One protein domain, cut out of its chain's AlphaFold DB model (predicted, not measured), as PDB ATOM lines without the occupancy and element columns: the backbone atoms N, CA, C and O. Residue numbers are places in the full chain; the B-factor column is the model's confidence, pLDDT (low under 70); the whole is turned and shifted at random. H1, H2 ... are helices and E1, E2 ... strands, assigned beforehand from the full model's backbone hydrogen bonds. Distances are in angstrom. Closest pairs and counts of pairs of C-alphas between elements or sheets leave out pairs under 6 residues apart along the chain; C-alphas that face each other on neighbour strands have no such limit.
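Overview. This is residues 66 to 218 of the 222 residues of an uncharacterized protein of Alteromonadaceae bacterium (UniProt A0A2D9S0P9). A closed barrel of six antiparallel strands, E1, E2, E3, E4, E6 and E9, runs on at one end into a curved wall, where E4 leaves E6 and pairs with E5, and E10 is added beside E5; this wall and the barrel curl round the short helix H1, which lies outside the barrel. Near the opposite end of the long axis is the small hairpin E7 and E8, tied to the rest by short pairings. The printed part has 153 residues with one named helix and ten named strands, in the order H1, then E1 to E10, and the class is mostly strand. The whole is compact, with a radius of gyration of the C-alphas of 15.5 A and spans of 49 by 34 by 26 A.

Along the chain. H1, residues 66 to 73, begins at C-alpha 66 at (148.072, -58.419, -86.824) and is 10.4 A long. E1 is residues 86 to 91, and E2 is residues 104 to 109. E3, residues 122 to 136, is the longest strand by residues; it measures 37.3 A, begins at C-alpha 122 at (158.711, -65.412, -90.025), and bends by 64 degrees at residue 133. E4, residues 141 to 153, measures 34.3 A and bends by 56 degrees at residue 147. E5 is residues 158 to 163, at 17.2 A, and E6 is residues 170 to 174. The short strands E7, residues 186 to 188, and E8, residues 191 to 194, follow. E9 is residues 199 to 204, and E10, residues 211 to 217, measures 17.8 A and ends at C-alpha 217 at (164.555, -56.170, -80.428).

Arrangement. Round the ring run E1, E2, E3, E4, E6, E9 and back to E1. E1 to E5 form a meander, each strand the antiparallel neighbour of the one before. E1 and E2 are a hairpin, with N 90 and O 108 at 2.8 A. In the hairpin E2 and E3, N 107 and O 128 are 2.8 A apart. In the hairpin E3 and E4, N 133 and O 143 are 2.7 A apart. E4 has E3 on one side; on the other side are E6, beside residues 144 to 146, and E5, beside residues 148 to 152. Between E4 and E6, N 146 and O 170 are within hydrogen-bond range at 2.8 A, and in the hairpin E4 and E5, N 151 and O 159 are within hydrogen-bond range at 2.9 A. E10 is antiparallel to E5, with N 160 and O 215 at 2.9 A. E6 and E9 have N 173 and O 201 at 2.8 A, and N 87 and O 202, 2.8 A apart, close the ring between E9 and E1. H1 is on the barrel at a height over the sheet of 6.6 A; it lies over E4, and only just not over E3, on which 2 of its C-alphas fall. It runs across the strands, at 66 degrees to E4 on the local plane. The closest C-alphas of H1 and E1 are those of Lys 73 and Ile 87, 5.5 A apart. In H1, 3 of 4 O i to N i+4 pairs are within hydrogen-bond range. In the hairpin E7 and E8, N 186 and O 193 are 2.8 A apart. Residues 95 to 96 pair antiparallel with residues 193 to 194 of E8, and residues 183 to 184 with residues 141 to 142 of E4.

Size, cuts and confidence. The two C-alphas farthest apart are those of Ala 119 and Glu 189, at 50.1 A. The printed part has no cut. The links H1 to E1, E1 to E2, E2 to E3 and E6 to E7 are long. The mean pLDDT of the printed part is 76.3; 45 residues are under 70, namely 71 to 85, 110 to 125, 153 to 157, 176 to 180 and 215 to 218.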
ATOM      1  N   GLU A  66     148.914 -57.427 -86.164       77.62
ATOM      2  CA  GLU A  66     148.072 -58.419 -86.824       77.62
ATOM      3  C   GLU A  66     148.849 -59.294 -87.814       77.62
ATOM      4  O   GLU A  66     148.618 -60.498 -87.879       77.62
ATOM      5  N   GLN A  67     149.798 -58.724 -88.563       76.44
ATOM      6  CA  GLN A  67     150.648 -59.512 -89.466       76.44
ATOM      7  C   GLN A  67     151.483 -60.539 -88.697       76.44
ATOM      8  O   GLN A  67     151.632 -61.668 -89.158       76.44
ATOM      9  N   ILE A  68     151.968 -60.152 -87.518       76.25
ATOM     10  CA  ILE A  68     152.766 -60.996 -86.625       76.25
ATOM     11  C   ILE A  68     151.878 -62.061 -85.955       76.25
ATOM     12  O   ILE A  68     152.270 -63.213 -85.863       76.25
ATOM     13  N   ILE A  69     150.655 -61.740 -85.513       77.81
ATOM     14  CA  ILE A  69     149.759 -62.769 -84.953       77.81
ATOM     15  C   ILE A  69     149.289 -63.748 -86.042       77.81
ATOM     16  O   ILE A  69     149.204 -64.956 -85.809       77.81
ATOM     17  N   LYS A  70     148.991 -63.256 -87.249       74.19
ATOM     18  CA  LYS A  70     148.503 -64.087 -88.353       74.19
ATOM     19  C   LYS A  70     149.524 -65.126 -88.813       74.19
ATOM     20  O   LYS A  70     149.112 -66.221 -89.183       74.19
ATOM     21  N   SER A  71     150.822 -64.825 -88.782       68.56
ATOM     22  CA  SER A  71     151.849 -65.819 -89.127       68.56
ATOM     23  C   SER A  71     151.876 -66.992 -88.145       68.56
ATOM     24  O   SER A  71     152.130 -68.113 -88.565       68.56
ATOM     25  N   VAL A  72     151.529 -66.769 -86.874       65.81
ATOM     26  CA  VAL A  72     151.452 -67.826 -85.850       65.81
ATOM     27  C   VAL A  72     150.209 -68.716 -86.029       65.81
ATOM     28  O   VAL A  72     150.238 -69.909 -85.733       65.81
ATOM     29  N   LYS A  73     149.102 -68.155 -86.531       62.66
ATOM     30  CA  LYS A  73     147.802 -68.840 -86.693       62.66
ATOM     31  C   LYS A  73     147.766 -69.914 -87.794       62.66
ATOM     32  O   LYS A  73     146.857 -70.737 -87.805       62.66
ATOM     33  N   LEU A  74     148.715 -69.924 -88.731       54.59
ATOM     34  CA  LEU A  74     148.667 -70.776 -89.934       54.59
ATOM     35  C   LEU A  74     149.020 -72.261 -89.697       54.59
ATOM     36  O   LEU A  74     148.844 -73.082 -90.594       54.59
ATOM     37  N   ASP A  75     149.431 -72.627 -88.485       52.84
ATOM     38  CA  ASP A  75     150.117 -73.889 -88.185       52.84
ATOM     39  C   ASP A  75     149.230 -74.994 -87.542       52.84
ATOM     40  O   ASP A  75     149.684 -75.818 -86.746       52.84
ATOM     41  N   SER A  76     147.941 -75.072 -87.890       43.03
ATOM     42  CA  SER A  76     147.020 -76.111 -87.376       43.03
ATOM     43  C   SER A  76     147.111 -77.447 -88.151       43.03
ATOM     44  O   SER A  76     146.809 -77.496 -89.340       43.03
ATOM     45  N   ILE A  77     147.438 -78.559 -87.460       42.59
ATOM     46  CA  ILE A  77     147.606 -79.932 -88.017       42.59
ATOM     47  C   ILE A  77     146.307 -80.567 -88.557       42.59
ATOM     48  O   ILE A  77     146.377 -81.479 -89.381       42.59
ATOM     49  N   ASP A  78     145.123 -80.100 -88.153       40.97
ATOM     50  CA  ASP A  78     143.851 -80.682 -88.598       40.97
ATOM     51  C   ASP A  78     142.972 -79.639 -89.301       40.97
ATOM     52  O   ASP A  78     142.298 -78.824 -88.669       40.97
ATOM     53  N   GLN A  79     142.973 -79.670 -90.636       42.19
ATOM     54  CA  GLN A  79     142.163 -78.782 -91.480       42.19
ATOM     55  C   GLN A  79     140.649 -78.966 -91.274       42.19
ATOM     56  O   GLN A  79     139.870 -78.104 -91.667       42.19
ATOM     57  N   SER A  80     140.206 -80.068 -90.654       41.19
ATOM     58  CA  SER A  80     138.782 -80.286 -90.364       41.19
ATOM     59  C   SER A  80     138.290 -79.524 -89.125       41.19
ATOM     60  O   SER A  80     137.088 -79.307 -88.974       41.19
ATOM     61  N   LEU A  81     139.216 -79.072 -88.269       44.88
ATOM     62  CA  LEU A  81     138.963 -78.282 -87.058       44.88
ATOM     63  C   LEU A  81     139.642 -76.899 -87.093       44.88
ATOM     64  O   LEU A  81     139.573 -76.161 -86.105       44.88
ATOM     65  N   SER A  82     140.288 -76.537 -88.210       47.78
ATOM     66  CA  SER A  82     140.994 -75.265 -88.361       47.78
ATOM     67  C   SER A  82     140.006 -74.099 -88.332       47.78
ATOM     68  O   SER A  82     139.338 -73.782 -89.315       47.78
ATOM     69  N   SER A  83     139.911 -73.450 -87.180       53.88
ATOM     70  CA  SER A  83     139.437 -72.075 -87.082       53.88
ATOM     71  C   SER A  83     140.659 -71.174 -87.224       53.88
ATOM     72  O   SER A  83     141.716 -71.511 -86.691       53.88
ATOM     73  N   GLU A  84     140.513 -70.036 -87.908       57.59
ATOM     74  CA  GLU A  84     141.580 -69.038 -88.109       57.59
ATOM     75  C   GLU A  84     142.221 -68.545 -86.795       57.59
ATOM     76  O   GLU A  84     143.262 -67.900 -86.822       57.59
ATOM     77  N   ASP A  85     141.634 -68.859 -85.640       68.25
ATOM     78  CA  ASP A  85     142.088 -68.411 -84.326       68.25
ATOM     79  C   ASP A  85     142.851 -69.472 -83.513       68.25
ATOM     80  O   ASP A  85     143.208 -69.204 -82.362       68.25
ATOM     81  N   ARG A  86     143.088 -70.675 -84.061       77.25
ATOM     82  CA  ARG A  86     143.673 -71.815 -83.327       77.25
ATOM     83  C   ARG A  86     145.137 -72.071 -83.678       77.25
ATOM     84  O   ARG A  86     145.497 -72.157 -84.843       77.25
ATOM     85  N   ILE A  87     145.950 -72.291 -82.648       79.31
ATOM     86  CA  ILE A  87     147.385 -72.581 -82.734       79.31
ATOM     87  C   ILE A  87     147.676 -73.866 -81.954       79.31
ATOM     88  O   ILE A  87     147.224 -74.013 -80.817       79.31
ATOM     89  N   LEU A  88     148.439 -74.797 -82.527       79.12
ATOM     90  CA  LEU A  88     148.909 -75.976 -81.800       79.12
ATOM     91  C   LEU A  88     150.216 -75.654 -81.065       79.12
ATOM     92  O   LEU A  88     151.190 -75.221 -81.677       79.12
ATOM     93  N   ALA A  89     150.253 -75.893 -79.756       81.38
ATOM     94  CA  ALA A  89     151.409 -75.570 -78.932       81.38
ATOM     95  C   ALA A  89     151.713 -76.665 -77.903       81.38
ATOM     96  O   ALA A  89     150.836 -77.427 -77.505       81.38
ATOM     97  N   ARG A  90     152.966 -76.729 -77.453       84.19
ATOM     98  CA  ARG A  90     153.452 -77.639 -76.411       84.19
ATOM     99  C   ARG A  90     153.952 -76.843 -75.219       84.19
ATOM    100  O   ARG A  90     154.672 -75.860 -75.405       84.19
ATOM    101  N   SER A  91     153.618 -77.267 -74.001       86.12
ATOM    102  CA  SER A  91     154.199 -76.662 -72.800       86.12
ATOM    103  C   SER A  91     155.703 -76.930 -72.722       86.12
ATOM    104  O   SER A  91     156.175 -78.054 -72.883       86.12
ATOM    105  N   VAL A  92     156.477 -75.877 -72.474       84.62
ATOM    106  CA  VAL A  92     157.933 -75.951 -72.296       84.62
ATOM    107  C   VAL A  92     158.270 -76.286 -70.845       84.62
ATOM    108  O   VAL A  92     159.214 -77.027 -70.577       84.62
ATOM    109  N   ASN A  93     157.481 -75.769 -69.904       82.75
ATOM    110  CA  ASN A  93     157.635 -76.000 -68.474       82.75
ATOM    111  C   ASN A  93     156.407 -76.692 -67.868       82.75
ATOM    112  O   ASN A  93     155.301 -76.621 -68.401       82.75
ATOM    113  N   GLY A  94     156.636 -77.333 -66.724       86.88
ATOM    114  CA  GLY A  94     155.599 -77.806 -65.815       86.88
ATOM    115  C   GLY A  94     155.652 -77.025 -64.503       86.88
ATOM    116  O   GLY A  94     156.663 -76.390 -64.189       86.88
ATOM    117  N   PHE A  95     154.563 -77.050 -63.743       87.44
ATOM    118  CA  PHE A  95     154.471 -76.394 -62.440       87.44
ATOM    119  C   PHE A  95     153.431 -77.077 -61.544       87.44
ATOM    120  O   PHE A  95     152.480 -77.699 -62.017       87.44
ATOM    121  N   TYR A  96     153.594 -76.913 -60.232       92.31
ATOM    122  CA  TYR A  96     152.545 -77.213 -59.260       92.31
ATOM    123  C   TYR A  96     151.654 -75.991 -59.092       92.31
ATOM    124  O   TYR A  96     152.150 -74.902 -58.799       92.31
ATOM    125  N   TYR A  97     150.350 -76.167 -59.278       92.56
ATOM    126  CA  TYR A  97     149.400 -75.073 -59.148       92.56
ATOM    127  C   TYR A  97     149.333 -74.571 -57.702       92.56
ATOM    128  O   TYR A  97     149.199 -75.356 -56.760       92.56
ATOM    129  N   SER A  98     149.357 -73.251 -57.538       91.25
ATOM    130  CA  SER A  98     149.207 -72.577 -56.251       91.25
ATOM    131  C   SER A  98     148.327 -71.341 -56.383       91.25
ATOM    132  O   SER A  98     148.556 -70.499 -57.245       91.25
ATOM    133  N   ASP A  99     147.364 -71.166 -55.477       87.44
ATOM    134  CA  ASP A  99     146.508 -69.968 -55.447       87.44
ATOM    135  C   ASP A  99     147.249 -68.702 -54.972       87.44
ATOM    136  O   ASP A  99     146.708 -67.601 -55.028       87.44
ATOM    137  N   THR A 100     148.478 -68.851 -54.469       84.94
ATOM    138  CA  THR A 100     149.234 -67.768 -53.812       84.94
ATOM    139  C   THR A 100     150.456 -67.297 -54.593       84.94
ATOM    140  O   THR A 100     151.046 -66.278 -54.236       84.94
ATOM    141  N   SER A 101     150.846 -68.005 -55.654       81.81
ATOM    142  CA  SER A 101     152.003 -67.657 -56.482       81.81
ATOM    143  C   SER A 101     151.622 -67.501 -57.950       81.81
ATOM    144  O   SER A 101     150.583 -67.978 -58.396       81.81
ATOM    145  N   ALA A 102     152.492 -66.843 -58.717       80.62
ATOM    146  CA  ALA A 102     152.350 -66.789 -60.165       80.62
ATOM    147  C   ALA A 102     152.510 -68.199 -60.758       80.62
ATOM    148  O   ALA A 102     153.553 -68.830 -60.596       80.62
ATOM    149  N   ASN A 103     151.477 -68.679 -61.449       88.38
ATOM    150  CA  ASN A 103     151.497 -69.950 -62.170       88.38
ATOM    151  C   ASN A 103     151.735 -69.679 -63.658       88.38
ATOM    152  O   ASN A 103     150.812 -69.749 -64.473       88.38
ATOM    153  N   THR A 104     152.959 -69.289 -64.004       89.38
ATOM    154  CA  THR A 104     153.305 -68.937 -65.383       89.38
ATOM    155  C   THR A 104     153.643 -70.175 -66.203       89.38
ATOM    156  O   THR A 104     154.411 -71.046 -65.784       89.38
ATOM    157  N   VAL A 105     153.101 -70.216 -67.415       87.75
ATOM    158  CA  VAL A 105     153.275 -71.303 -68.373       87.75
ATOM    159  C   VAL A 105     153.864 -70.748 -69.652       87.75
ATOM    160  O   VAL A 105     153.391 -69.748 -70.189       87.75
ATOM    161  N   LEU A 106     154.900 -71.413 -70.138       87.44
ATOM    162  CA  LEU A 106     155.533 -71.123 -71.410       87.44
ATOM    163  C   LEU A 106     155.108 -72.191 -72.406       87.44
ATOM    164  O   LEU A 106     155.246 -73.386 -72.145       87.44
ATOM    165  N   PHE A 107     154.626 -71.755 -73.560       85.81
ATOM    166  CA  PHE A 107     154.305 -72.623 -74.678       85.81
ATOM    167  C   PHE A 107     155.233 -72.341 -75.849       85.81
ATOM    168  O   PHE A 107     155.638 -71.204 -76.086       85.81
ATOM    169  N   SER A 108     155.547 -73.395 -76.588       81.50
ATOM    170  CA  SER A 108     156.208 -73.346 -77.885       81.50
ATOM    171  C   SER A 108     155.214 -73.772 -78.941       81.50
ATOM    172  O   SER A 108     154.488 -74.742 -78.712       81.50
ATOM    173  N   GLY A 109     155.223 -73.132 -80.104       73.06
ATOM    174  CA  GLY A 109     154.575 -73.711 -81.276       73.06
ATOM    175  C   GLY A 109     155.044 -75.138 -81.539       73.06
ATOM    176  O   GLY A 109     156.236 -75.427 -81.408       73.06
ATOM    177  N   ILE A 110     154.112 -76.031 -81.879       63.31
ATOM    178  CA  ILE A 110     154.447 -77.337 -82.455       63.31
ATOM    179  C   ILE A 110     154.283 -77.172 -83.958       63.31
ATOM    180  O   ILE A 110     153.186 -77.334 -84.486       63.31
ATOM    181  N   THR A 111     155.356 -76.786 -84.635       48.28
ATOM    182  CA  THR A 111     155.383 -76.609 -86.089       48.28
ATOM    183  C   THR A 111     154.753 -77.824 -86.791       48.28
ATOM    184  O   THR A 111     155.205 -78.952 -86.556       48.28
ATOM    185  N   PRO A 112     153.744 -77.671 -87.668       40.19
ATOM    186  CA  PRO A 112     153.338 -78.743 -88.545       40.19
ATOM    187  C   PRO A 112     154.277 -78.823 -89.749       40.19
ATOM    188  O   PRO A 112     154.753 -77.838 -90.310       40.19
ATOM    189  N   LEU A 113     154.504 -80.057 -90.175       39.03
ATOM    190  CA  LEU A 113     155.127 -80.441 -91.433       39.03
ATOM    191  C   LEU A 113     154.401 -79.811 -92.641       39.03
ATOM    192  O   LEU A 113     153.557 -80.478 -93.232       39.03
ATOM    193  N   ARG A 114     154.722 -78.564 -93.017       34.84
ATOM    194  CA  ARG A 114     154.811 -78.017 -94.397       34.84
ATOM    195  C   ARG A 114     154.642 -76.497 -94.402       34.84
ATOM    196  O   ARG A 114     153.544 -75.978 -94.253       34.84
ATOM    197  N   VAL A 115     155.738 -75.812 -94.721       34.34
ATOM    198  CA  VAL A 115     155.754 -74.406 -95.138       34.34
ATOM    199  C   VAL A 115     155.155 -74.317 -96.545       34.34
ATOM    200  O   VAL A 115     155.873 -74.425 -97.542       34.34
ATOM    201  N   GLU A 116     153.839 -74.154 -96.665       36.50
ATOM    202  CA  GLU A 116     153.273 -73.631 -97.910       36.50
ATOM    203  C   GLU A 116     153.348 -72.107 -97.867       36.50
ATOM    204  O   GLU A 116     152.715 -71.449 -97.049       36.50
ATOM    205  N   ARG A 117     154.220 -71.582 -98.737       35.06
ATOM    206  CA  ARG A 117     154.575 -70.174 -98.948       35.06
ATOM    207  C   ARG A 117     153.400 -69.210 -98.745       35.06
ATOM    208  O   ARG A 117     152.727 -68.827 -99.700       35.06
ATOM    209  N   VAL A 118     153.251 -68.712 -97.526       35.56
ATOM    210  CA  VAL A 118     152.743 -67.362 -97.304       35.56
ATOM    211  C   VAL A 118     153.954 -66.447 -97.416       35.56
ATOM    212  O   VAL A 118     155.023 -66.763 -96.904       35.56
ATOM    213  N   ALA A 119     153.824 -65.349 -98.155       37.69
ATOM    214  CA  ALA A 119     154.865 -64.335 -98.310       37.69
ATOM    215  C   ALA A 119     155.046 -63.529 -97.007       37.69
ATOM    216  O   ALA A 119     154.865 -62.317 -96.984       37.69
ATOM    217  N   ALA A 120     155.331 -64.232 -95.914       39.12
ATOM    218  CA  ALA A 120     155.658 -63.703 -94.607       39.12
ATOM    219  C   ALA A 120     156.914 -64.443 -94.123       39.12
ATOM    220  O   ALA A 120     156.932 -65.665 -93.998       39.12
ATOM    221  N   THR A 121     157.986 -63.683 -93.940       50.28
ATOM    222  CA  THR A 121     159.345 -64.102 -93.575       50.28
ATOM    223  C   THR A 121     159.489 -64.296 -92.065       50.28
ATOM    224  O   THR A 121     160.366 -63.700 -91.450       50.28
ATOM    225  N   PHE A 122     158.609 -65.084 -91.448       47.81
ATOM    226  CA  PHE A 122     158.711 -65.412 -90.025       47.81
ATOM    227  C   PHE A 122     159.221 -66.833 -89.835       47.81
ATOM    228  O   PHE A 122     158.788 -67.742 -90.550       47.81
ATOM    229  N   ASP A 123     160.134 -67.006 -88.881       50.06
ATOM    230  CA  ASP A 123     160.640 -68.323 -88.536       50.06
ATOM    231  C   ASP A 123     159.553 -69.083 -87.771       50.06
ATOM    232  O   ASP A 123     158.711 -68.504 -87.082       50.06
ATOM    233  N   SER A 124     159.575 -70.410 -87.863       53.53
ATOM    234  CA  SER A 124     158.581 -71.276 -87.209       53.53
ATOM    235  C   SER A 124     158.673 -71.324 -85.670       53.53
ATOM    236  O   SER A 124     158.012 -72.156 -85.047       53.53
ATOM    237  N   ASP A 125     159.505 -70.476 -85.049       60.62
ATOM    238  CA  ASP A 125     159.674 -70.403 -83.595       60.62
ATOM    239  C   ASP A 125     158.912 -69.201 -83.018       60.62
ATOM    240  O   ASP A 125     159.327 -68.042 -83.108       60.62
ATOM    241  N   TYR A 126     157.779 -69.506 -82.392       73.06
ATOM    242  CA  TYR A 126     157.042 -68.576 -81.550       73.06
ATOM    243  C   TYR A 126     156.868 -69.153 -80.145       73.06
ATOM    244  O   TYR A 126     156.693 -70.359 -79.929       73.06
ATOM    245  N   ARG A 127     156.875 -68.249 -79.166       81.25
ATOM    246  CA  ARG A 127     156.655 -68.531 -77.749       81.25
ATOM    247  C   ARG A 127     155.390 -67.836 -77.288       81.25
ATOM    248  O   ARG A 127     155.153 -66.679 -77.622       81.25
ATOM    249  N   LEU A 128     154.592 -68.520 -76.479       87.44
ATOM    250  CA  LEU A 128     153.441 -67.910 -75.822       87.44
ATOM    251  C   LEU A 128     153.612 -67.980 -74.314       87.44
ATOM    252  O   LEU A 128     154.052 -68.996 -73.777       87.44
ATOM    253  N   ILE A 129     153.228 -66.905 -73.639       89.12
ATOM    254  CA  ILE A 129     153.223 -66.829 -72.181       89.12
ATOM    255  C   ILE A 129     151.775 -66.824 -71.715       89.12
ATOM    256  O   ILE A 129     150.978 -65.972 -72.125       89.12
ATOM    257  N   GLY A 130     151.444 -67.779 -70.855       91.88
ATOM    258  CA  GLY A 130     150.142 -67.888 -70.223       91.88
ATOM    259  C   GLY A 130     150.218 -67.862 -68.704       91.88
ATOM    260  O   GLY A 130     151.222 -68.249 -68.110       91.88
ATOM    261  N   ASP A 131     149.118 -67.451 -68.088       93.19
ATOM    262  CA  ASP A 131     148.912 -67.519 -66.647       93.19
ATOM    263  C   ASP A 131     147.825 -68.552 -66.350       93.19
ATOM    264  O   ASP A 131     146.702 -68.464 -66.864       93.19
ATOM    265  N   ALA A 132     148.154 -69.534 -65.515       92.25
ATOM    266  CA  ALA A 132     147.189 -70.498 -65.021       92.25
ATOM    267  C   ALA A 132     146.410 -69.914 -63.835       92.25
ATOM    268  O   ALA A 132     146.971 -69.399 -62.866       92.25
ATOM    269  N   SER A 133     145.091 -70.019 -63.912       87.75
ATOM    270  CA  SER A 133     144.135 -69.501 -62.944       87.75
ATOM    271  C   SER A 133     143.013 -70.514 -62.727       87.75
ATOM    272  O   SER A 133     142.669 -71.275 -63.630       87.75
ATOM    273  N   SER A 134     142.405 -70.493 -61.541       89.44
ATOM    274  CA  SER A 134     141.163 -71.216 -61.245       89.44
ATOM    275  C   SER A 134     141.235 -72.730 -61.503       89.44
ATOM    276  O   SER A 134     140.687 -73.235 -62.486       89.44
ATOM    277  N   LEU A 135     141.856 -73.463 -60.580       92.50
ATOM    278  CA  LEU A 135     141.841 -74.929 -60.549       92.50
ATOM    279  C   LEU A 135     140.434 -75.483 -60.236       92.50
ATOM    280  O   LEU A 135     139.871 -75.218 -59.174       92.50
ATOM    281  N   ASP A 136     139.904 -76.330 -61.119       92.19
ATOM    282  CA  ASP A 136     138.756 -77.197 -60.852       92.19
ATOM    283  C   ASP A 136     139.264 -78.569 -60.388       92.19
ATOM    284  O   ASP A 136     139.667 -79.424 -61.179       92.19
ATOM    285  N   LYS A 137     139.238 -78.778 -59.070       91.50
ATOM    286  CA  LYS A 137     139.700 -80.016 -58.426       91.50
ATOM    287  C   LYS A 137     138.870 -81.244 -58.794       91.50
ATOM    288  O   LYS A 137     139.386 -82.352 -58.706       91.50
ATOM    289  N   VAL A 138     137.600 -81.058 -59.159       89.12
ATOM    290  CA  VAL A 138     136.682 -82.158 -59.493       89.12
ATOM    291  C   VAL A 138     136.949 -82.648 -60.908       89.12
ATOM    292  O   VAL A 138     136.907 -83.848 -61.164       89.12
ATOM    293  N   LYS A 139     137.225 -81.720 -61.829       88.38
ATOM    294  CA  LYS A 139     137.523 -82.042 -63.231       88.38
ATOM    295  C   LYS A 139     139.004 -82.267 -63.507       88.38
ATOM    296  O   LYS A 139     139.334 -82.697 -64.607       88.38
ATOM    297  N   GLU A 140     139.862 -81.965 -62.535       91.81
ATOM    298  CA  GLU A 140     141.318 -81.989 -62.671       91.81
ATOM    299  C   GLU A 140     141.775 -81.098 -63.832       91.81
ATOM    300  O   GLU A 140     142.551 -81.499 -64.701       91.81
ATOM    301  N   THR A 141     141.256 -79.868 -63.865       92.00
ATOM    302  CA  THR A 141     141.587 -78.889 -64.903       92.00
ATOM    303  C   THR A 141     141.959 -77.532 -64.329       92.00
ATOM    304  O   THR A 141     141.522 -77.151 -63.247       92.00
ATOM    305  N   VAL A 142     142.755 -76.769 -65.074       93.12
ATOM    306  CA  VAL A 142     143.081 -75.372 -64.766       93.12
ATOM    307  C   VAL A 142     142.855 -74.507 -66.002       93.12
ATOM    308  O   VAL A 142     143.086 -74.948 -67.130       93.12
ATOM    309  N   GLN A 143     142.382 -73.274 -65.817       93.44
ATOM    310  CA  GLN A 143     142.238 -72.331 -66.924       93.44
ATOM    311  C   GLN A 143     143.569 -71.638 -67.175       93.44
ATOM    312  O   GLN A 143     144.113 -71.013 -66.272       93.44
ATOM    313  N   ILE A 144     144.074 -71.682 -68.403       93.94
ATOM    314  CA  ILE A 144     145.271 -70.928 -68.782       93.94
ATOM    315  C   ILE A 144     144.864 -69.829 -69.750       93.94
ATOM    316  O   ILE A 144     144.288 -70.108 -70.802       93.94
ATOM    317  N   LYS A 145     145.168 -68.581 -69.394       93.94
ATOM    318  CA  LYS A 145     144.923 -67.405 -70.234       93.94
ATOM    319  C   LYS A 145     146.233 -66.927 -70.838       93.94
ATOM    320  O   LYS A 145     147.235 -66.862 -70.138       93.94
ATOM    321  N   ILE A 146     146.225 -66.587 -72.121       93.06
ATOM    322  CA  ILE A 146     147.416 -66.166 -72.859       93.06
ATOM    323  C   ILE A 146     147.552 -64.657 -72.787       93.06
ATOM    324  O   ILE A 146     146.617 -63.922 -73.098       93.06
ATOM    325  N   LYS A 147     148.724 -64.207 -72.355       91.25
ATOM    326  CA  LYS A 147     149.028 -62.798 -72.123       91.25
ATOM    327  C   LYS A 147     149.879 -62.200 -73.233       91.25
ATOM    328  O   LYS A 147     149.684 -61.044 -73.594       91.25
ATOM    329  N   LEU A 148     150.835 -62.978 -73.735       87.88
ATOM    330  CA  LEU A 148     151.855 -62.485 -74.648       87.88
ATOM    331  C   LEU A 148     152.215 -63.543 -75.686       87.88
ATOM    332  O   LEU A 148     152.320 -64.727 -75.362       87.88
ATOM    333  N   VAL A 149     152.429 -63.081 -76.913       86.25
ATOM    334  CA  VAL A 149     153.044 -63.841 -78.004       86.25
ATOM    335  C   VAL A 149     154.390 -63.198 -78.312       86.25
ATOM    336  O   VAL A 149     154.476 -61.982 -78.449       86.25
ATOM    337  N   SER A 150     155.435 -64.010 -78.408       83.06
ATOM    338  CA  SER A 150     156.768 -63.610 -78.846       83.06
ATOM    339  C   SER A 150     157.127 -64.405 -80.097       83.06
ATOM    340  O   SER A 150     156.917 -65.618 -80.133       83.06
ATOM    341  N   MET A 151     157.634 -63.735 -81.124       76.69
ATOM    342  CA  MET A 151     158.020 -64.356 -82.388       76.69
ATOM    343  C   MET A 151     159.328 -63.760 -82.897       76.69
ATOM    344  O   MET A 151     159.608 -62.583 -82.671       76.69
ATOM    345  N   ILE A 152     160.101 -64.578 -83.604       70.69
ATOM    346  CA  ILE A 152     161.330 -64.169 -84.279       70.69
ATOM    347  C   ILE A 152     161.077 -64.183 -85.792       70.69
ATOM    348  O   ILE A 152     160.532 -65.149 -86.325       70.69
ATOM    349  N   ASP A 153     161.416 -63.098 -86.488       68.25
ATOM    350  CA  ASP A 153     161.405 -63.099 -87.954       68.25
ATOM    351  C   ASP A 153     162.666 -63.762 -88.536       68.25
ATOM    352  O   ASP A 153     163.653 -63.986 -87.839       68.25
ATOM    353  N   ASN A 154     162.671 -64.050 -89.839       63.00
ATOM    354  CA  ASN A 154     163.811 -64.671 -90.530       63.00
ATOM    355  C   ASN A 154     165.079 -63.796 -90.539       63.00
ATOM    356  O   ASN A 154     166.125 -64.221 -91.036       63.00
ATOM    357  N   TYR A 155     164.984 -62.560 -90.051       65.50
ATOM    358  CA  TYR A 155     166.091 -61.623 -89.904       65.50
ATOM    359  C   TYR A 155     166.601 -61.559 -88.456       65.50
ATOM    360  O   TYR A 155     167.498 -60.775 -88.153       65.50
ATOM    361  N   GLY A 156     166.058 -62.386 -87.561       63.72
ATOM    362  CA  GLY A 156     166.434 -62.437 -86.152       63.72
ATOM    363  C   GLY A 156     165.822 -61.324 -85.302       63.72
ATOM    364  O   GLY A 156     166.211 -61.182 -84.141       63.72
ATOM    365  N   ASN A 157     164.885 -60.531 -85.834       68.75
ATOM    366  CA  ASN A 157     164.174 -59.535 -85.040       68.75
ATOM    367  C   ASN A 157     163.127 -60.218 -84.169       68.75
ATOM    368  O   ASN A 157     162.314 -61.006 -84.653       68.75
ATOM    369  N   VAL A 158     163.120 -59.870 -82.885       73.50
ATOM    370  CA  VAL A 158     162.149 -60.379 -81.917       73.50
ATOM    371  C   VAL A 158     161.012 -59.381 -81.778       73.50
ATOM    372  O   VAL A 158     161.246 -58.212 -81.460       73.50
ATOM    373  N   TYR A 159     159.788 -59.863 -81.954       76.25
ATOM    374  CA  TYR A 159     158.556 -59.113 -81.752       76.25
ATOM    375  C   TYR A 159     157.770 -59.702 -80.591       76.25
ATOM    376  O   TYR A 159     157.507 -60.902 -80.555       76.25
ATOM    377  N   GLU A 160     157.350 -58.847 -79.667       83.19
ATOM    378  CA  GLU A 160     156.464 -59.209 -78.565       83.19
ATOM    379  C   GLU A 160     155.144 -58.460 -78.679       83.19
ATOM    380  O   GLU A 160     155.121 -57.231 -78.790       83.19
ATOM    381  N   ILE A 161     154.045 -59.207 -78.614       85.25
ATOM    382  CA  ILE A 161     152.685 -58.695 -78.743       85.25
ATOM    383  C   ILE A 161     151.870 -59.037 -77.511       85.25
ATOM    384  O   ILE A 161     151.861 -60.181 -77.050       85.25
ATOM    385  N   ARG A 162     151.134 -58.044 -77.016       86.00
ATOM    386  CA  ARG A 162     150.165 -58.188 -75.925       86.00
ATOM    387  C   ARG A 162     148.951 -57.287 -76.149       86.00
ATOM    388  O   ARG A 162     148.926 -56.486 -77.082       86.00
ATOM    389  N   SER A 163     147.981 -57.386 -75.244       88.94
ATOM    390  CA  SER A 163     146.886 -56.420 -75.148       88.94
ATOM    391  C   SER A 163     147.384 -55.049 -74.664       88.94
ATOM    392  O   SER A 163     148.225 -54.980 -73.761       88.94
ATOM    393  N   ARG A 164     146.828 -53.960 -75.202       88.19
ATOM    394  CA  ARG A 164     147.117 -52.559 -74.834       88.19
ATOM    395  C   ARG A 164     146.779 -52.246 -73.385       88.19
ATOM    396  O   ARG A 164     147.471 -51.473 -72.730       88.19
ATOM    397  N   ASP A 165     145.725 -52.864 -72.872       87.25
ATOM    398  CA  ASP A 165     145.303 -52.750 -71.474       87.25
ATOM    399  C   ASP A 165     146.027 -53.746 -70.548       87.25
ATOM    400  O   ASP A 165     145.698 -53.845 -69.365       87.25
ATOM    401  N   ASN A 166     147.018 -54.482 -71.074       80.00
ATOM    402  CA  ASN A 166     147.731 -55.559 -70.386       80.00
ATOM    403  C   ASN A 166     146.816 -56.730 -69.950       80.00
ATOM    404  O   ASN A 166     147.174 -57.509 -69.063       80.00
ATOM    405  N   GLY A 167     145.646 -56.854 -70.581       88.56
ATOM    406  CA  GLY A 167     144.742 -57.991 -70.501       88.56
ATOM    407  C   GLY A 167     145.236 -59.224 -71.266       88.56
ATOM    408  O   GLY A 167     146.374 -59.302 -71.734       88.56
ATOM    409  N   TYR A 168     144.359 -60.220 -71.368       92.19
ATOM    410  CA  TYR A 168     144.650 -61.492 -72.028       92.19
ATOM    411  C   TYR A 168     144.159 -61.479 -73.475       92.19
ATOM    412  O   TYR A 168     143.031 -61.079 -73.740       92.19
ATOM    413  N   ILE A 169     144.982 -61.997 -74.382       90.25
ATOM    414  CA  ILE A 169     144.718 -62.067 -75.829       90.25
ATOM    415  C   ILE A 169     144.276 -63.465 -76.284       90.25
ATOM    416  O   ILE A 169     144.129 -63.724 -77.476       90.25
ATOM    417  N   GLY A 170     144.076 -64.397 -75.348       91.50
ATOM    418  CA  GLY A 170     143.666 -65.760 -75.663       91.50
ATOM    419  C   GLY A 170     143.599 -66.694 -74.460       91.50
ATOM    420  O   GLY A 170     143.668 -66.268 -73.305       91.50
ATOM    421  N   TYR A 171     143.467 -67.990 -74.732       92.31
ATOM    422  CA  TYR A 171     143.445 -69.059 -73.728       92.31
ATOM    423  C   TYR A 171     143.910 -70.402 -74.309       92.31
ATOM    424  O   TYR A 171     143.943 -70.569 -75.526       92.31
ATOM    425  N   ALA A 172     144.251 -71.358 -73.441       90.56
ATOM    426  CA  ALA A 172     144.636 -72.717 -73.825       90.56
ATOM    427  C   ALA A 172     143.535 -73.753 -73.532       90.56
ATOM    428  O   ALA A 172     142.785 -73.629 -72.560       90.56
ATOM    429  N   GLU A 173     143.478 -74.806 -74.344       88.62
ATOM    430  CA  GLU A 173     142.618 -75.981 -74.180       88.62
ATOM    431  C   GLU A 173     143.427 -77.270 -74.356       88.62
ATOM    432  O   GLU A 173     144.287 -77.359 -75.232       88.62
ATOM    433  N   SER A 174     143.138 -78.308 -73.564       83.88
ATOM    434  CA  SER A 174     143.709 -79.636 -73.827       83.88
ATOM    435  C   SER A 174     143.240 -80.173 -75.180       83.88
ATOM    436  O   SER A 174     142.048 -80.129 -75.483       83.88
ATOM    437  N   LEU A 175     144.158 -80.774 -75.947       71.50
ATOM    438  CA  LEU A 175     143.895 -81.276 -77.302       71.50
ATOM    439  C   LEU A 175     142.675 -82.214 -77.389       71.50
ATOM    440  O   LEU A 175     141.896 -82.140 -78.331       71.50
ATOM    441  N   ASN A 176     142.479 -83.055 -76.369       64.12
ATOM    442  CA  ASN A 176     141.393 -84.040 -76.303       64.12
ATOM    443  C   ASN A 176     140.140 -83.549 -75.544       64.12
ATOM    444  O   ASN A 176     139.206 -84.322 -75.349       64.12
ATOM    445  N   LEU A 177     140.118 -82.294 -75.076       61.00
ATOM    446  CA  LEU A 177     138.999 -81.664 -74.357       61.00
ATOM    447  C   LEU A 177     138.652 -80.291 -74.961       61.00
ATOM    448  O   LEU A 177     138.444 -79.307 -74.246       61.00
ATOM    449  N   VAL A 178     138.606 -80.225 -76.291       59.41
ATOM    450  CA  VAL A 178     138.229 -79.021 -77.046       59.41
ATOM    451  C   VAL A 178     136.881 -78.500 -76.527       59.41
ATOM    452  O   VAL A 178     135.955 -79.300 -76.393       59.41
ATOM    453  N   SER A 179     136.769 -77.187 -76.258       60.31
ATOM    454  CA  SER A 179     135.600 -76.423 -75.741       60.31
ATOM    455  C   SER A 179     135.535 -76.072 -74.245       60.31
ATOM    456  O   SER A 179     134.616 -75.354 -73.841       60.31
ATOM    457  N   GLN A 180     136.482 -76.508 -73.409       63.22
ATOM    458  CA  GLN A 180     136.413 -76.242 -71.960       63.22
ATOM    459  C   GLN A 180     137.170 -74.991 -71.485       63.22
ATOM    460  O   GLN A 180     137.069 -74.657 -70.305       63.22
ATOM    461  N   LYS A 181     137.909 -74.287 -72.360       79.56
ATOM    462  CA  LYS A 181     138.816 -73.181 -71.973       79.56
ATOM    463  C   LYS A 181     139.762 -73.545 -70.818       79.56
ATOM    464  O   LYS A 181     140.049 -72.716 -69.951       79.56
ATOM    465  N   ALA A 182     140.174 -74.807 -70.763       86.06
ATOM    466  CA  ALA A 182     140.954 -75.355 -69.668       86.06
ATOM    467  C   ALA A 182     141.859 -76.488 -70.151       86.06
ATOM    468  O   ALA A 182     141.578 -77.158 -71.152       86.06
ATOM    469  N   VAL A 183     142.932 -76.719 -69.402       90.31
ATOM    470  CA  VAL A 183     143.876 -77.813 -69.619       90.31
ATOM    471  C   VAL A 183     143.816 -78.798 -68.459       90.31
ATOM    472  O   VAL A 183     143.511 -78.409 -67.332       90.31
ATOM    473  N   LYS A 184     144.100 -80.074 -68.721       91.50
ATOM    474  CA  LYS A 184     144.198 -81.100 -67.680       91.50
ATOM    475  C   LYS A 184     145.435 -80.903 -66.811       91.50
ATOM    476  O   LYS A 184     146.505 -80.546 -67.294       91.50
ATOM    477  N   VAL A 185     145.284 -81.220 -65.534       92.56
ATOM    478  CA  VAL A 185     146.369 -81.334 -64.559       92.56
ATOM    479  C   VAL A 185     146.343 -82.727 -63.941       92.56
ATOM    480  O   VAL A 185     145.320 -83.404 -63.958       92.56
ATOM    481  N   VAL A 186     147.475 -83.167 -63.406       93.25
ATOM    482  CA  VAL A 186     147.619 -84.460 -62.736       93.25
ATOM    483  C   VAL A 186     147.572 -84.237 -61.231       93.25
ATOM    484  O   VAL A 186     148.318 -83.414 -60.706       93.25
ATOM    485  N   ASN A 187     146.716 -84.968 -60.522       94.25
ATOM    486  CA  ASN A 187     146.719 -84.974 -59.064       94.25
ATOM    487  C   ASN A 187     147.833 -85.899 -58.546       94.25
ATOM    488  O   ASN A 187     147.792 -87.109 -58.768       94.25
ATOM    489  N   THR A 188     148.832 -85.333 -57.876       92.62
ATOM    490  CA  THR A 188     149.942 -86.064 -57.256       92.62
ATOM    491  C   THR A 188     149.890 -85.917 -55.736       92.62
ATOM    492  O   THR A 188     149.151 -85.094 -55.197       92.62
ATOM    493  N   GLU A 189     150.719 -86.673 -55.013       91.62
ATOM    494  CA  GLU A 189     150.837 -86.540 -53.552       91.62
ATOM    495  C   GLU A 189     151.243 -85.123 -53.105       91.62
ATOM    496  O   GLU A 189     150.911 -84.700 -52.001       91.62
ATOM    497  N   SER A 190     151.944 -84.377 -53.968       89.69
ATOM    498  CA  SER A 190     152.396 -83.003 -53.701       89.69
ATOM    499  C   SER A 190     151.395 -81.929 -54.149       89.69
ATOM    500  O   SER A 190     151.618 -80.747 -53.892       89.69
ATOM    501  N   GLY A 191     150.292 -82.314 -54.802       93.50
ATOM    502  CA  GLY A 191     149.243 -81.413 -55.279       93.50
ATOM    503  C   GLY A 191     148.946 -81.566 -56.771       93.50
ATOM    504  O   GLY A 191     149.278 -82.566 -57.398       93.50
ATOM    505  N   TYR A 192     148.302 -80.556 -57.356       94.69
ATOM    506  CA  TYR A 192     147.913 -80.573 -58.766       94.69
ATOM    507  C   TYR A 192     149.047 -80.047 -59.642       94.69
ATOM    508  O   TYR A 192     149.462 -78.895 -59.511       94.69
ATOM    509  N   MET A 193     149.533 -80.893 -60.542       94.06
ATOM    510  CA  MET A 193     150.662 -80.618 -61.418       94.06
ATOM    511  C   MET A 193     150.188 -80.411 -62.852       94.06
ATOM    512  O   MET A 193     149.525 -81.269 -63.434       94.06
ATOM    513  N   PHE A 194     150.568 -79.289 -63.443       91.38
ATOM    514  CA  PHE A 194     150.587 -79.152 -64.891       91.38
ATOM    515  C   PHE A 194     151.947 -79.634 -65.391       91.38
ATOM    516  O   PHE A 194     152.980 -79.128 -64.949       91.38
ATOM    517  N   ASP A 195     151.952 -80.636 -66.264       87.81
ATOM    518  CA  ASP A 195     153.191 -81.277 -66.702       87.81
ATOM    519  C   ASP A 195     153.878 -80.479 -67.821       87.81
ATOM    520  O   ASP A 195     153.237 -79.717 -68.558       87.81
ATOM    521  N   ASN A 196     155.187 -80.669 -67.969       86.06
ATOM    522  CA  ASN A 196     155.871 -80.185 -69.160       86.06
ATOM    523  C   ASN A 196     155.513 -81.064 -70.373       86.06
ATOM    524  O   ASN A 196     154.952 -82.148 -70.244       86.06
ATOM    525  N   ALA A 197     155.825 -80.581 -71.576       83.62
ATOM    526  CA  ALA A 197     155.608 -81.296 -72.831       83.62
ATOM    527  C   ALA A 197     154.148 -81.716 -73.119       83.62
ATOM    528  O   ALA A 197     153.913 -82.636 -73.901       83.62
ATOM    529  N   GLN A 198     153.161 -81.024 -72.544       83.31
ATOM    530  CA  GLN A 198     151.749 -81.241 -72.850       83.31
ATOM    531  C   GLN A 198     151.338 -80.494 -74.118       83.31
ATOM    532  O   GLN A 198     151.523 -79.279 -74.215       83.31
ATOM    533  N   ASP A 199     150.719 -81.215 -75.052       83.56
ATOM    534  CA  ASP A 199     150.144 -80.639 -76.268       83.56
ATOM    535  C   ASP A 199     148.776 -80.006 -75.973       83.56
ATOM    536  O   ASP A 199     147.863 -80.636 -75.423       83.56
ATOM    537  N   VAL A 200     148.630 -78.743 -76.362       85.19
ATOM    538  CA  VAL A 200     147.439 -77.915 -76.162       85.19
ATOM    539  C   VAL A 200     147.064 -77.194 -77.452       85.19
ATOM    540  O   VAL A 200     147.894 -76.970 -78.332       85.19
ATOM    541  N   GLN A 201     145.807 -76.777 -77.545       84.69
ATOM    542  CA  GLN A 201     145.385 -75.780 -78.519       84.69
ATOM    543  C   GLN A 201     145.321 -74.417 -77.838       84.69
ATOM    544  O   GLN A 201     144.675 -74.271 -76.803       84.69
ATOM    545  N   ILE A 202     145.959 -73.418 -78.428       86.44
ATOM    546  CA  ILE A 202     145.799 -72.022 -78.048       86.44
ATOM    547  C   ILE A 202     144.761 -71.380 -78.959       86.44
ATOM    548  O   ILE A 202     144.822 -71.528 -80.175       86.44
ATOM    549  N   ILE A 203     143.817 -70.655 -78.366       86.00
ATOM    550  CA  ILE A 203     142.834 -69.842 -79.070       86.00
ATOM    551  C   ILE A 203     143.173 -68.384 -78.779       86.00
ATOM    552  O   ILE A 203     143.079 -67.959 -77.623       86.00
ATOM    553  N   LEU A 204     143.546 -67.616 -79.801       85.94
ATOM    554  CA  LEU A 204     143.716 -66.170 -79.667       85.94
ATOM    555  C   LEU A 204     142.378 -65.483 -79.929       85.94
ATOM    556  O   LEU A 204     141.792 -65.645 -80.992       85.94
ATOM    557  N   LYS A 205     141.878 -64.737 -78.943       84.69
ATOM    558  CA  LYS A 205     140.589 -64.046 -79.011       84.69
ATOM    559  C   LYS A 205     140.758 -62.623 -78.491       84.69
ATOM    560  O   LYS A 205     140.715 -62.404 -77.284       84.69
ATOM    561  N   TYR A 206     140.952 -61.697 -79.416       84.44
ATOM    562  CA  TYR A 206     141.200 -60.279 -79.177       84.44
ATOM    563  C   TYR A 206     140.580 -59.472 -80.324       84.44
ATOM    564  O   TYR A 206     140.421 -60.005 -81.426       84.44
ATOM    565  N   ASP A 207     140.260 -58.203 -80.078       83.50
ATOM    566  CA  ASP A 207     139.939 -57.266 -81.152       83.50
ATOM    567  C   ASP A 207     141.239 -56.626 -81.661       83.50
ATOM    568  O   ASP A 207     142.150 -56.333 -80.888       83.50
ATOM    569  N   GLN A 208     141.365 -56.421 -82.975       77.19
ATOM    570  CA  GLN A 208     142.622 -55.958 -83.592       77.19
ATOM    571  C   GLN A 208     143.108 -54.610 -83.037       77.19
ATOM    572  O   GLN A 208     144.310 -54.359 -82.954       77.19
ATOM    573  N   GLU A 209     142.175 -53.744 -82.645       80.44
ATOM    574  CA  GLU A 209     142.475 -52.439 -82.053       80.44
ATOM    575  C   GLU A 209     143.029 -52.543 -80.623       80.44
ATOM    576  O   GLU A 209     143.639 -51.584 -80.144       80.44
ATOM    577  N   ASP A 210     142.890 -53.702 -79.976       86.00
ATOM    578  CA  ASP A 210     143.255 -53.919 -78.575       86.00
ATOM    579  C   ASP A 210     144.669 -54.473 -78.394       86.00
ATOM    580  O   ASP A 210     145.127 -54.596 -77.263       86.00
ATOM    581  N   VAL A 211     145.402 -54.776 -79.469       88.19
ATOM    582  CA  VAL A 211     146.774 -55.306 -79.386       88.19
ATOM    583  C   VAL A 211     147.840 -54.286 -79.796       88.19
ATOM    584  O   VAL A 211     147.594 -53.333 -80.544       88.19
ATOM    585  N   GLU A 212     149.050 -54.467 -79.268       87.62
ATOM    586  CA  GLU A 212     150.219 -53.623 -79.533       87.62
ATOM    587  C   GLU A 212     151.522 -54.435 -79.564       87.62
ATOM    588  O   GLU A 212     151.639 -55.473 -78.909       87.62
ATOM    589  N   ILE A 213     152.518 -53.932 -80.306       84.00
ATOM    590  CA  ILE A 213     153.905 -54.406 -80.217       84.00
ATOM    591  C   ILE A 213     154.560 -53.689 -79.041       84.00
ATOM    592  O   ILE A 213     154.597 -52.460 -79.006       84.00
ATOM    593  N   VAL A 214     155.090 -54.453 -78.092       79.06
ATOM    594  CA  VAL A 214     155.653 -53.919 -76.836       79.06
ATOM    595  C   VAL A 214     157.135 -54.181 -76.674       79.06
ATOM    596  O   VAL A 214     157.799 -53.510 -75.887       79.06
ATOM    597  N   GLY A 215     157.654 -55.113 -77.464       66.50
ATOM    598  CA  GLY A 215     159.069 -55.368 -77.631       66.50
ATOM    599  C   GLY A 215     159.365 -55.504 -79.115       66.50
ATOM    600  O   GLY A 215     158.761 -56.335 -79.791       66.50
ATOM    601  N   LYS A 216     160.287 -54.680 -79.613       63.91
ATOM    602  CA  LYS A 216     161.011 -54.925 -80.860       63.91
ATOM    603  C   LYS A 216     162.485 -54.907 -80.505       63.91
ATOM    604  O   LYS A 216     163.043 -53.847 -80.224       63.91
ATOM    605  N   VAL A 217     163.099 -56.079 -80.467       59.94
ATOM    606  CA  VAL A 217     164.555 -56.170 -80.428       59.94
ATOM    607  C   VAL A 217     164.966 -56.420 -81.858       59.94
ATOM    608  O   VAL A 217     164.729 -57.509 -82.378       59.94
ATOM    609  N   ASN A 218     165.529 -55.398 -82.505       56.00
ATOM    610  CA  ASN A 218     166.177 -55.623 -83.784       56.00
ATOM    611  C   ASN A 218     167.232 -56.703 -83.540       56.00
ATOM    612  O   ASN A 218     168.047 -56.557 -82.617       56.00
TER     613      ASN A 218